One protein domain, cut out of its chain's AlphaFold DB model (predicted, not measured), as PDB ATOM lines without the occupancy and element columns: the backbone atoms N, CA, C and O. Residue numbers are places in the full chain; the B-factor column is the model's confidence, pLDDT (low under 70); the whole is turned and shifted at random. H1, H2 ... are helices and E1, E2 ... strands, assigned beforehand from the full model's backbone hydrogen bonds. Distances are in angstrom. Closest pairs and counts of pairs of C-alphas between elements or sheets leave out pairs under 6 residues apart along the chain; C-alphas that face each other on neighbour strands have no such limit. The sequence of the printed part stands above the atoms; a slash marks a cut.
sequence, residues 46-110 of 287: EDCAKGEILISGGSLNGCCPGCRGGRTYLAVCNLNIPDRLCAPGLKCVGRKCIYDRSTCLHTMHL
ATOM      1  N   GLU A  46     288.728 177.031 364.247       81.19
ATOM      2  CA  GLU A  46     288.690 178.496 364.239       81.19
ATOM      3  C   GLU A  46     289.450 179.145 363.071       81.19
ATOM      4  O   GLU A  46     289.132 180.276 362.712       81.19
ATOM      5  N   ASP A  47     290.401 178.432 362.460       84.25
ATOM      6  CA  ASP A  47     291.164 178.920 361.306       84.25
ATOM      7  C   ASP A  47     290.395 178.738 359.987       84.25
ATOM      8  O   ASP A  47     290.771 179.296 358.955       84.25
ATOM      9  N   CYS A  48     289.312 177.956 360.007       77.31
ATOM     10  CA  CYS A  48     288.466 177.729 358.847       77.31
ATOM     11  C   CYS A  48     287.518 178.900 358.594       77.31
ATOM     12  O   CYS A  48     286.976 179.503 359.527       77.31
ATOM     13  N   ALA A  49     287.268 179.207 357.316       72.06
ATOM     14  CA  ALA A  49     286.337 180.268 356.967       72.06
ATOM     15  C   ALA A  49     284.925 179.932 357.473       72.06
ATOM     16  O   ALA A  49     284.567 178.778 357.716       72.06
ATOM     17  N   LYS A  50     284.084 180.957 357.639       63.09
ATOM     18  CA  LYS A  50     282.726 180.778 358.165       63.09
ATOM     19  C   LYS A  50     281.943 179.762 357.319       63.09
ATOM     20  O   LYS A  50     281.616 180.028 356.166       63.09
ATOM     21  N   GLY A  51     281.588 178.631 357.930       62.38
ATOM     22  CA  GLY A  51     280.860 177.542 357.274       62.38
ATOM     23  C   GLY A  51     281.747 176.450 356.675       62.38
ATOM     24  O   GLY A  51     281.213 175.523 356.075       62.38
ATOM     25  N   GLU A  52     283.064 176.524 356.840       72.00
ATOM     26  CA  GLU A  52     283.987 175.430 356.559       72.00
ATOM     27  C   GLU A  52     284.219 174.590 357.816       72.00
ATOM     28  O   GLU A  52     284.260 175.104 358.935       72.00
ATOM     29  N   ILE A  53     284.375 173.281 357.635       73.06
ATOM     30  CA  ILE A  53     284.696 172.349 358.716       73.06
ATOM     31  C   ILE A  53     286.121 171.863 358.516       73.06
ATOM     32  O   ILE A  53     286.493 171.450 357.414       73.06
ATOM     33  N   LEU A  54     286.908 171.898 359.589       77.06
ATOM     34  CA  LEU A  54     288.216 171.281 359.603       77.06
ATOM     35  C   LEU A  54     288.040 169.767 359.611       77.06
ATOM     36  O   LEU A  54     287.452 169.202 360.533       77.06
ATOM     37  N   ILE A  55     288.574 169.101 358.597       72.38
ATOM     38  CA  ILE A  55     288.497 167.648 358.499       72.38
ATOM     39  C   ILE A  55     289.896 167.063 358.416       72.38
ATOM     40  O   ILE A  55     290.762 167.616 357.738       72.38
ATOM     41  N   SER A  56     290.110 165.937 359.097       66.25
ATOM     42  CA  SER A  56     291.345 165.162 358.985       66.25
ATOM     43  C   SER A  56     291.443 164.626 357.552       66.25
ATOM     44  O   SER A  56     290.548 163.910 357.109       66.25
ATOM     45  N   GLY A  57     292.452 165.063 356.795       67.00
ATOM     46  CA  GLY A  57     292.570 164.780 355.358       67.00
ATOM     47  C   GLY A  57     291.852 165.768 354.428       67.00
ATOM     48  O   GLY A  57     291.574 165.466 353.271       67.00
ATOM     49  N   GLY A  58     291.510 166.965 354.903       65.31
ATOM     50  CA  GLY A  58     290.891 168.005 354.082       65.31
ATOM     51  C   GLY A  58     291.771 168.558 352.965       65.31
ATOM     52  O   GLY A  58     291.222 169.026 351.971       65.31
ATOM     53  N   SER A  59     293.092 168.454 353.110       68.06
ATOM     54  CA  SER A  59     294.107 168.992 352.202       68.06
ATOM     55  C   SER A  59     295.140 167.923 351.827       68.06
ATOM     56  O   SER A  59     295.162 166.836 352.413       68.06
ATOM     57  N   LEU A  60     295.992 168.236 350.845       67.88
ATOM     58  CA  LEU A  60     297.065 167.372 350.344       67.88
ATOM     59  C   LEU A  60     296.561 165.944 350.060       67.88
ATOM     60  O   LEU A  60     296.976 164.983 350.700       67.88
ATOM     61  N   ASN A  61     295.608 165.805 349.131       64.75
ATOM     62  CA  ASN A  61     295.065 164.511 348.685       64.75
ATOM     63  C   ASN A  61     294.565 163.579 349.807       64.75
ATOM     64  O   ASN A  61     294.684 162.361 349.696       64.75
ATOM     65  N   GLY A  62     293.984 164.117 350.883       65.06
ATOM     66  CA  GLY A  62     293.462 163.271 351.960       65.06
ATOM     67  C   GLY A  62     294.411 163.069 353.135       65.06
ATOM     68  O   GLY A  62     294.032 162.386 354.081       65.06
ATOM     69  N   CYS A  63     295.615 163.644 353.113       72.12
ATOM     70  CA  CYS A  63     296.619 163.327 354.129       72.12
ATOM     71  C   CYS A  63     296.754 164.377 355.234       72.12
ATOM     72  O   CYS A  63     297.151 164.031 356.344       72.12
ATOM     73  N   CYS A  64     296.365 165.630 354.976       74.38
ATOM     74  CA  CYS A  64     296.462 166.694 355.969       74.38
ATOM     75  C   CYS A  64     295.116 167.246 356.413       74.38
ATOM     76  O   CYS A  64     294.221 167.389 355.579       74.38
ATOM     77  N   PRO A  65     294.960 167.631 357.697       79.31
ATOM     78  CA  PRO A  65     293.821 168.420 358.124       79.31
ATOM     79  C   PRO A  65     293.664 169.666 357.251       79.31
ATOM     80  O   PRO A  65     294.634 170.381 357.000       79.31
ATOM     81  N   GLY A  66     292.451 169.906 356.767       76.88
ATOM     82  CA  GLY A  66     292.149 171.048 355.912       76.88
ATOM     83  C   GLY A  66     290.698 171.478 356.047       76.88
ATOM     84  O   GLY A  66     289.825 170.661 356.350       76.88
ATOM     85  N   CYS A  67     290.453 172.766 355.845       75.62
ATOM     86  CA  CYS A  67     289.113 173.328 355.861       75.62
ATOM     87  C   CYS A  67     288.385 172.923 354.581       75.62
ATOM     88  O   CYS A  67     288.876 173.155 353.476       75.62
ATOM     89  N   ARG A  68     287.224 172.280 354.723       72.00
ATOM     90  CA  ARG A  68     286.347 171.965 353.595       72.00
ATOM     91  C   ARG A  68     285.011 172.666 353.735       72.00
ATOM     92  O   ARG A  68     284.411 172.699 354.808       72.00
ATOM     93  N   GLY A  69     284.545 173.177 352.605       62.00
ATOM     94  CA  GLY A  69     283.289 173.899 352.456       62.00
ATOM     95  C   GLY A  69     282.095 173.113 352.966       62.00
ATOM     96  O   GLY A  69     281.802 172.011 352.492       62.00
ATOM     97  N   GLY A  70     281.373 173.714 353.906       58.34
ATOM     98  CA  GLY A  70     279.990 173.373 354.188       58.34
ATOM     99  C   GLY A  70     279.052 173.884 353.090       58.34
ATOM    100  O   GLY A  70     279.465 174.418 352.059       58.34
ATOM    101  N   ARG A  71     277.748 173.716 353.328       51.22
ATOM    102  CA  ARG A  71     276.629 173.898 352.379       51.22
ATOM    103  C   ARG A  71     276.662 175.169 351.508       51.22
ATOM    104  O   ARG A  71     276.052 175.170 350.440       51.22
ATOM    105  N   THR A  72     277.314 176.241 351.951       52.84
ATOM    106  CA  THR A  72     277.261 177.576 351.333       52.84
ATOM    107  C   THR A  72     278.548 178.048 350.659       52.84
ATOM    108  O   THR A  72     278.464 178.987 349.874       52.84
ATOM    109  N   TYR A  73     279.704 177.413 350.876       51.50
ATOM    110  CA  TYR A  73     280.974 177.875 350.299       51.50
ATOM    111  C   TYR A  73     281.847 176.711 349.824       51.50
ATOM    112  O   TYR A  73     282.852 176.370 350.430       51.50
ATOM    113  N   LEU A  74     281.450 176.104 348.705       53.69
ATOM    114  CA  LEU A  74     282.379 175.633 347.674       53.69
ATOM    115  C   LEU A  74     281.610 175.412 346.366       53.69
ATOM    116  O   LEU A  74     280.613 174.689 346.297       53.69
ATOM    117  N   ALA A  75     282.062 176.117 345.333       58.12
ATOM    118  CA  ALA A  75     281.555 176.038 343.978       58.12
ATOM    119  C   ALA A  75     281.764 174.622 343.426       58.12
ATOM    120  O   ALA A  75     282.890 174.153 343.338       58.12
ATOM    121  N   VAL A  76     280.679 173.970 343.002       68.62
ATOM    122  CA  VAL A  76     280.704 172.750 342.179       68.62
ATOM    123  C   VAL A  76     281.481 171.583 342.813       68.62
ATOM    124  O   VAL A  76     282.664 171.377 342.540       68.62
ATOM    125  N   CYS A  77     280.790 170.747 343.592       80.12
ATOM    126  CA  CYS A  77     281.373 169.478 344.037       80.12
ATOM    127  C   CYS A  77     281.646 168.550 342.842       80.12
ATOM    128  O   CYS A  77     280.874 168.509 341.875       80.12
ATOM    129  N   ASN A  78     282.751 167.806 342.911       78.50
ATOM    130  CA  ASN A  78     283.138 166.819 341.909       78.50
ATOM    131  C   ASN A  78     283.814 165.631 342.600       78.50
ATOM    132  O   ASN A  78     284.880 165.786 343.184       78.50
ATOM    133  N   LEU A  79     283.201 164.450 342.498       78.94
ATOM    134  CA  LEU A  79     283.693 163.223 343.134       78.94
ATOM    135  C   LEU A  79     285.033 162.734 342.563       78.94
ATOM    136  O   LEU A  79     285.735 161.986 343.229       78.94
ATOM    137  N   ASN A  80     285.400 163.182 341.361       80.75
ATOM    138  CA  ASN A  80     286.632 162.778 340.686       80.75
ATOM    139  C   ASN A  80     287.823 163.695 341.004       80.75
ATOM    140  O   ASN A  80     288.914 163.473 340.488       80.75
ATOM    141  N   ILE A  81     287.622 164.758 341.791       72.75
ATOM    142  CA  ILE A  81     288.669 165.719 342.150       72.75
ATOM    143  C   ILE A  81     288.763 165.749 343.681       72.75
ATOM    144  O   ILE A  81     287.820 166.234 344.311       72.75
ATOM    145  N   PRO A  82     289.868 165.272 344.289       67.75
ATOM    146  CA  PRO A  82     290.021 165.192 345.747       67.75
ATOM    147  C   PRO A  82     289.719 166.508 346.481       67.75
ATOM    148  O   PRO A  82     289.004 166.512 347.483       67.75
ATOM    149  N   ASP A  83     290.157 167.635 345.917       67.12
ATOM    150  CA  ASP A  83     289.959 168.975 346.488       67.12
ATOM    151  C   ASP A  83     288.525 169.520 346.324       67.12
ATOM    152  O   ASP A  83     288.207 170.604 346.811       67.12
ATOM    153  N   ARG A  84     287.632 168.795 345.631       72.62
ATOM    154  CA  ARG A  84     286.216 169.172 345.419       72.62
ATOM    155  C   ARG A  84     285.230 168.171 346.017       72.62
ATOM    156  O   ARG A  84     284.049 168.154 345.641       72.62
ATOM    157  N   LEU A  85     285.702 167.344 346.943       76.00
ATOM    158  CA  LEU A  85     284.858 166.475 347.748       76.00
ATOM    159  C   LEU A  85     284.112 167.289 348.805       76.00
ATOM    160  O   LEU A  85     284.656 168.210 349.415       76.00
ATOM    161  N   CYS A  86     282.856 166.922 349.043       79.12
ATOM    162  CA  CYS A  86     282.076 167.534 350.107       79.12
ATOM    163  C   CYS A  86     282.660 167.191 351.487       79.12
ATOM    164  O   CYS A  86     283.303 166.153 351.667       79.12
ATOM    165  N   ALA A  87     282.415 168.058 352.469       78.94
ATOM    166  CA  ALA A  87     282.718 167.757 353.862       78.94
ATOM    167  C   ALA A  87     281.916 166.525 354.362       78.94
ATOM    168  O   ALA A  87     280.830 166.254 353.838       78.94
ATOM    169  N   PRO A  88     282.405 165.786 355.378       83.12
ATOM    170  CA  PRO A  88     281.710 164.635 355.952       83.12
ATOM    171  C   PRO A  88     280.274 164.972 356.362       83.12
ATOM    172  O   PRO A  88     280.005 166.061 356.871       83.12
ATOM    173  N   GLY A  89     279.339 164.051 356.122       84.69
ATOM    174  CA  GLY A  89     277.906 164.286 356.334       84.69
ATOM    175  C   GLY A  89     277.188 165.013 355.192       84.69
ATOM    176  O   GLY A  89     275.988 165.279 355.287       84.69
ATOM    177  N   LEU A  90     277.893 165.329 354.102       86.62
ATOM    178  CA  LEU A  90     277.323 165.882 352.877       86.62
ATOM    179  C   LEU A  90     277.583 164.946 351.691       86.62
ATOM    180  O   LEU A  90     278.648 164.344 351.579       86.62
ATOM    181  N   LYS A  91     276.638 164.894 350.752       88.06
ATOM    182  CA  LYS A  91     276.766 164.171 349.482       88.06
ATOM    183  C   LYS A  91     276.693 165.115 348.290       88.06
ATOM    184  O   LYS A  91     275.954 166.100 348.305       88.06
ATOM    185  N   CYS A  92     277.454 164.801 347.245       86.69
ATOM    186  CA  CYS A  92     277.479 165.586 346.016       86.69
ATOM    187  C   CYS A  92     276.298 165.207 345.114       86.69
ATOM    188  O   CYS A  92     276.272 164.118 344.543       86.69
ATOM    189  N   VAL A  93     275.322 166.104 344.967       86.75
ATOM    190  CA  VAL A  93     274.160 165.918 344.085       86.75
ATOM    191  C   VAL A  93     274.005 167.145 343.201       86.75
ATOM    192  O   VAL A  93     273.906 168.268 343.687       86.75
ATOM    193  N   GLY A  94     274.017 166.944 341.882       84.06
ATOM    194  CA  GLY A  94     273.877 168.047 340.926       84.06
ATOM    195  C   GLY A  94     274.954 169.123 341.096       84.06
ATOM    196  O   GLY A  94     274.643 170.311 341.042       84.06
ATOM    197  N   ARG A  95     276.208 168.710 341.350       81.62
ATOM    198  CA  ARG A  95     277.352 169.598 341.636       81.62
ATOM    199  C   ARG A  95     277.182 170.463 342.893       81.62
ATOM    200  O   ARG A  95     277.916 171.428 343.081       81.62
ATOM    201  N   LYS A  96     276.242 170.134 343.777       81.25
ATOM    202  CA  LYS A  96     276.050 170.811 345.061       81.25
ATOM    203  C   LYS A  96     276.211 169.818 346.202       81.25
ATOM    204  O   LYS A  96     275.719 168.695 346.125       81.25
ATOM    205  N   CYS A  97     276.870 170.248 347.269       82.25
ATOM    206  CA  CYS A  97     276.912 169.483 348.506       82.25
ATOM    207  C   CYS A  97     275.579 169.651 349.243       82.25
ATOM    208  O   CYS A  97     275.200 170.763 349.614       82.25
ATOM    209  N   ILE A  98     274.856 168.550 349.429       85.06
ATOM    210  CA  ILE A  98     273.591 168.501 350.168       85.06
ATOM    211  C   ILE A  98     273.729 167.588 351.385       85.06
ATOM    212  O   ILE A  98     274.598 166.723 351.404       85.06
ATOM    213  N   TYR A  99     272.863 167.747 352.387       87.38
ATOM    214  CA  TYR A  99     272.890 166.901 353.583       87.38
ATOM    215  C   TYR A  99     272.706 165.425 353.242       87.38
ATOM    216  O   TYR A  99     271.733 165.041 352.584       87.38
ATOM    217  N   ASP A 100     273.610 164.596 353.754       91.38
ATOM    218  CA  ASP A 100     273.418 163.159 353.777       91.38
ATOM    219  C   ASP A 100     272.764 162.730 355.091       91.38
ATOM    220  O   ASP A 100     273.424 162.368 356.066       91.38
ATOM    221  N   ARG A 101     271.428 162.777 355.100       90.75
ATOM    222  CA  ARG A 101     270.594 162.436 356.265       90.75
ATOM    223  C   ARG A 101     270.715 160.978 356.718       90.75
ATOM    224  O   ARG A 101     270.162 160.647 357.758       90.75
ATOM    225  N   SER A 102     271.396 160.123 355.953       91.75
ATOM    226  CA  SER A 102     271.689 158.746 356.367       91.75
ATOM    227  C   SER A 102     272.783 158.664 357.438       91.75
ATOM    228  O   SER A 102     272.897 157.647 358.112       91.75
ATOM    229  N   THR A 103     273.558 159.736 357.630       92.81
ATOM    230  CA  THR A 103     274.677 159.789 358.582       92.81
ATOM    231  C   THR A 103     274.427 160.848 359.649       92.81
ATOM    232  O   THR A 103     273.882 161.901 359.347       92.81
ATOM    233  N   CYS A 104     274.878 160.645 360.884       94.44
ATOM    234  CA  CYS A 104     274.880 161.653 361.948       94.44
ATOM    235  C   CYS A 104     275.635 162.924 361.529       94.44
ATOM    236  O   CYS A 104     275.192 164.030 361.819       94.44
ATOM    237  N   LEU A 105     276.740 162.791 360.786       90.44
ATOM    238  CA  LEU A 105     277.646 163.901 360.458       90.44
ATOM    239  C   LEU A 105     276.964 165.070 359.732       90.44
ATOM    240  O   LEU A 105     277.437 166.202 359.832       90.44
ATOM    241  N   HIS A 106     275.826 164.852 359.056       88.00
ATOM    242  CA  HIS A 106     275.078 165.955 358.445       88.00
ATOM    243  C   HIS A 106     274.651 167.017 359.471       88.00
ATOM    244  O   HIS A 106     274.520 168.190 359.114       88.00
ATOM    245  N   THR A 107     274.463 166.639 360.741       88.56
ATOM    246  CA  THR A 107     274.016 167.556 361.793       88.56
ATOM    247  C   THR A 107     275.080 168.567 362.197       88.56
ATOM    248  O   THR A 107     274.741 169.613 362.740       88.56
ATOM    249  N   MET A 108     276.358 168.293 361.918       84.12
ATOM    250  CA  MET A 108     277.459 169.226 362.193       84.12
ATOM    251  C   MET A 108     277.370 170.503 361.348       84.12
ATOM    252  O   MET A 108     277.948 171.523 361.704       84.12
ATOM    253  N   HIS A 109     276.619 170.447 360.246       81.56
ATOM    254  CA  HIS A 109     276.375 171.558 359.325       81.56
ATOM    255  C   HIS A 109     275.061 172.297 359.609       81.56
ATOM    256  O   HIS A 109     274.599 173.084 358.775       81.56
ATOM    257  N   LEU A 110     274.398 171.976 360.723       83.06
ATOM    258  CA  LEU A 110     273.196 172.667 361.168       83.06
ATOM    259  C   LEU A 110     273.587 173.868 362.023       83.06
ATOM    260  O   LEU A 110     274.533 173.817 362.806       83.06
TER     261      LEU A 110
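This is residues 46 to 110 of the 287 residues of an uncharacterized protein of Anopheles melas (UniProt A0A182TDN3). Two separate two-stranded hairpins, E1 with E2 and E3 with E4, are joined by a long looping stretch, residues 70 to 89; the short helix H1 sits by the open end of the second hairpin. The 65 printed residues run E1, E2, E3, E4, H1, both sheets antiparallel; the class is mixed, with 28 residues in named elements, under half. The whole is compact, radius of gyration of the C-alphas 10.8 A, spanning 26 by 26 by 19 A.

E1, residues 52 to 59, 12.8 A, starts at C-alpha (283.987, 175.430, 356.559) and bends by 113 degrees at residue 56. E2 is 64 to 69, 15.4 A; E3 90 to 93, 9.3 A; E4 96 to 99, 9.9 A; H1 104 to 109, 10.4 A, ending at C-alpha (276.375, 171.558, 359.325).

In hairpin E1 and E2, N 55 and O 66 are within hydrogen-bond range, 3.0 A. In hairpin E3 and E4, N 91 and O 98 are, 2.8 A. E2 and E3 are apart. The closest C-alphas of E4 and H1, Tyr 99 and His 106, are 5.4 A apart. H1 has 0 of 2 O i to N i+4 pairs within range, but 3 of 3 i+3 pairs.

The farthest C-alphas, Glu 46 and Gly 94, are 29.5 A apart. The printed part has no cut; the link E2 to E3 is long. pLDDT is under 70 in 19 residues, among them 69 to 76.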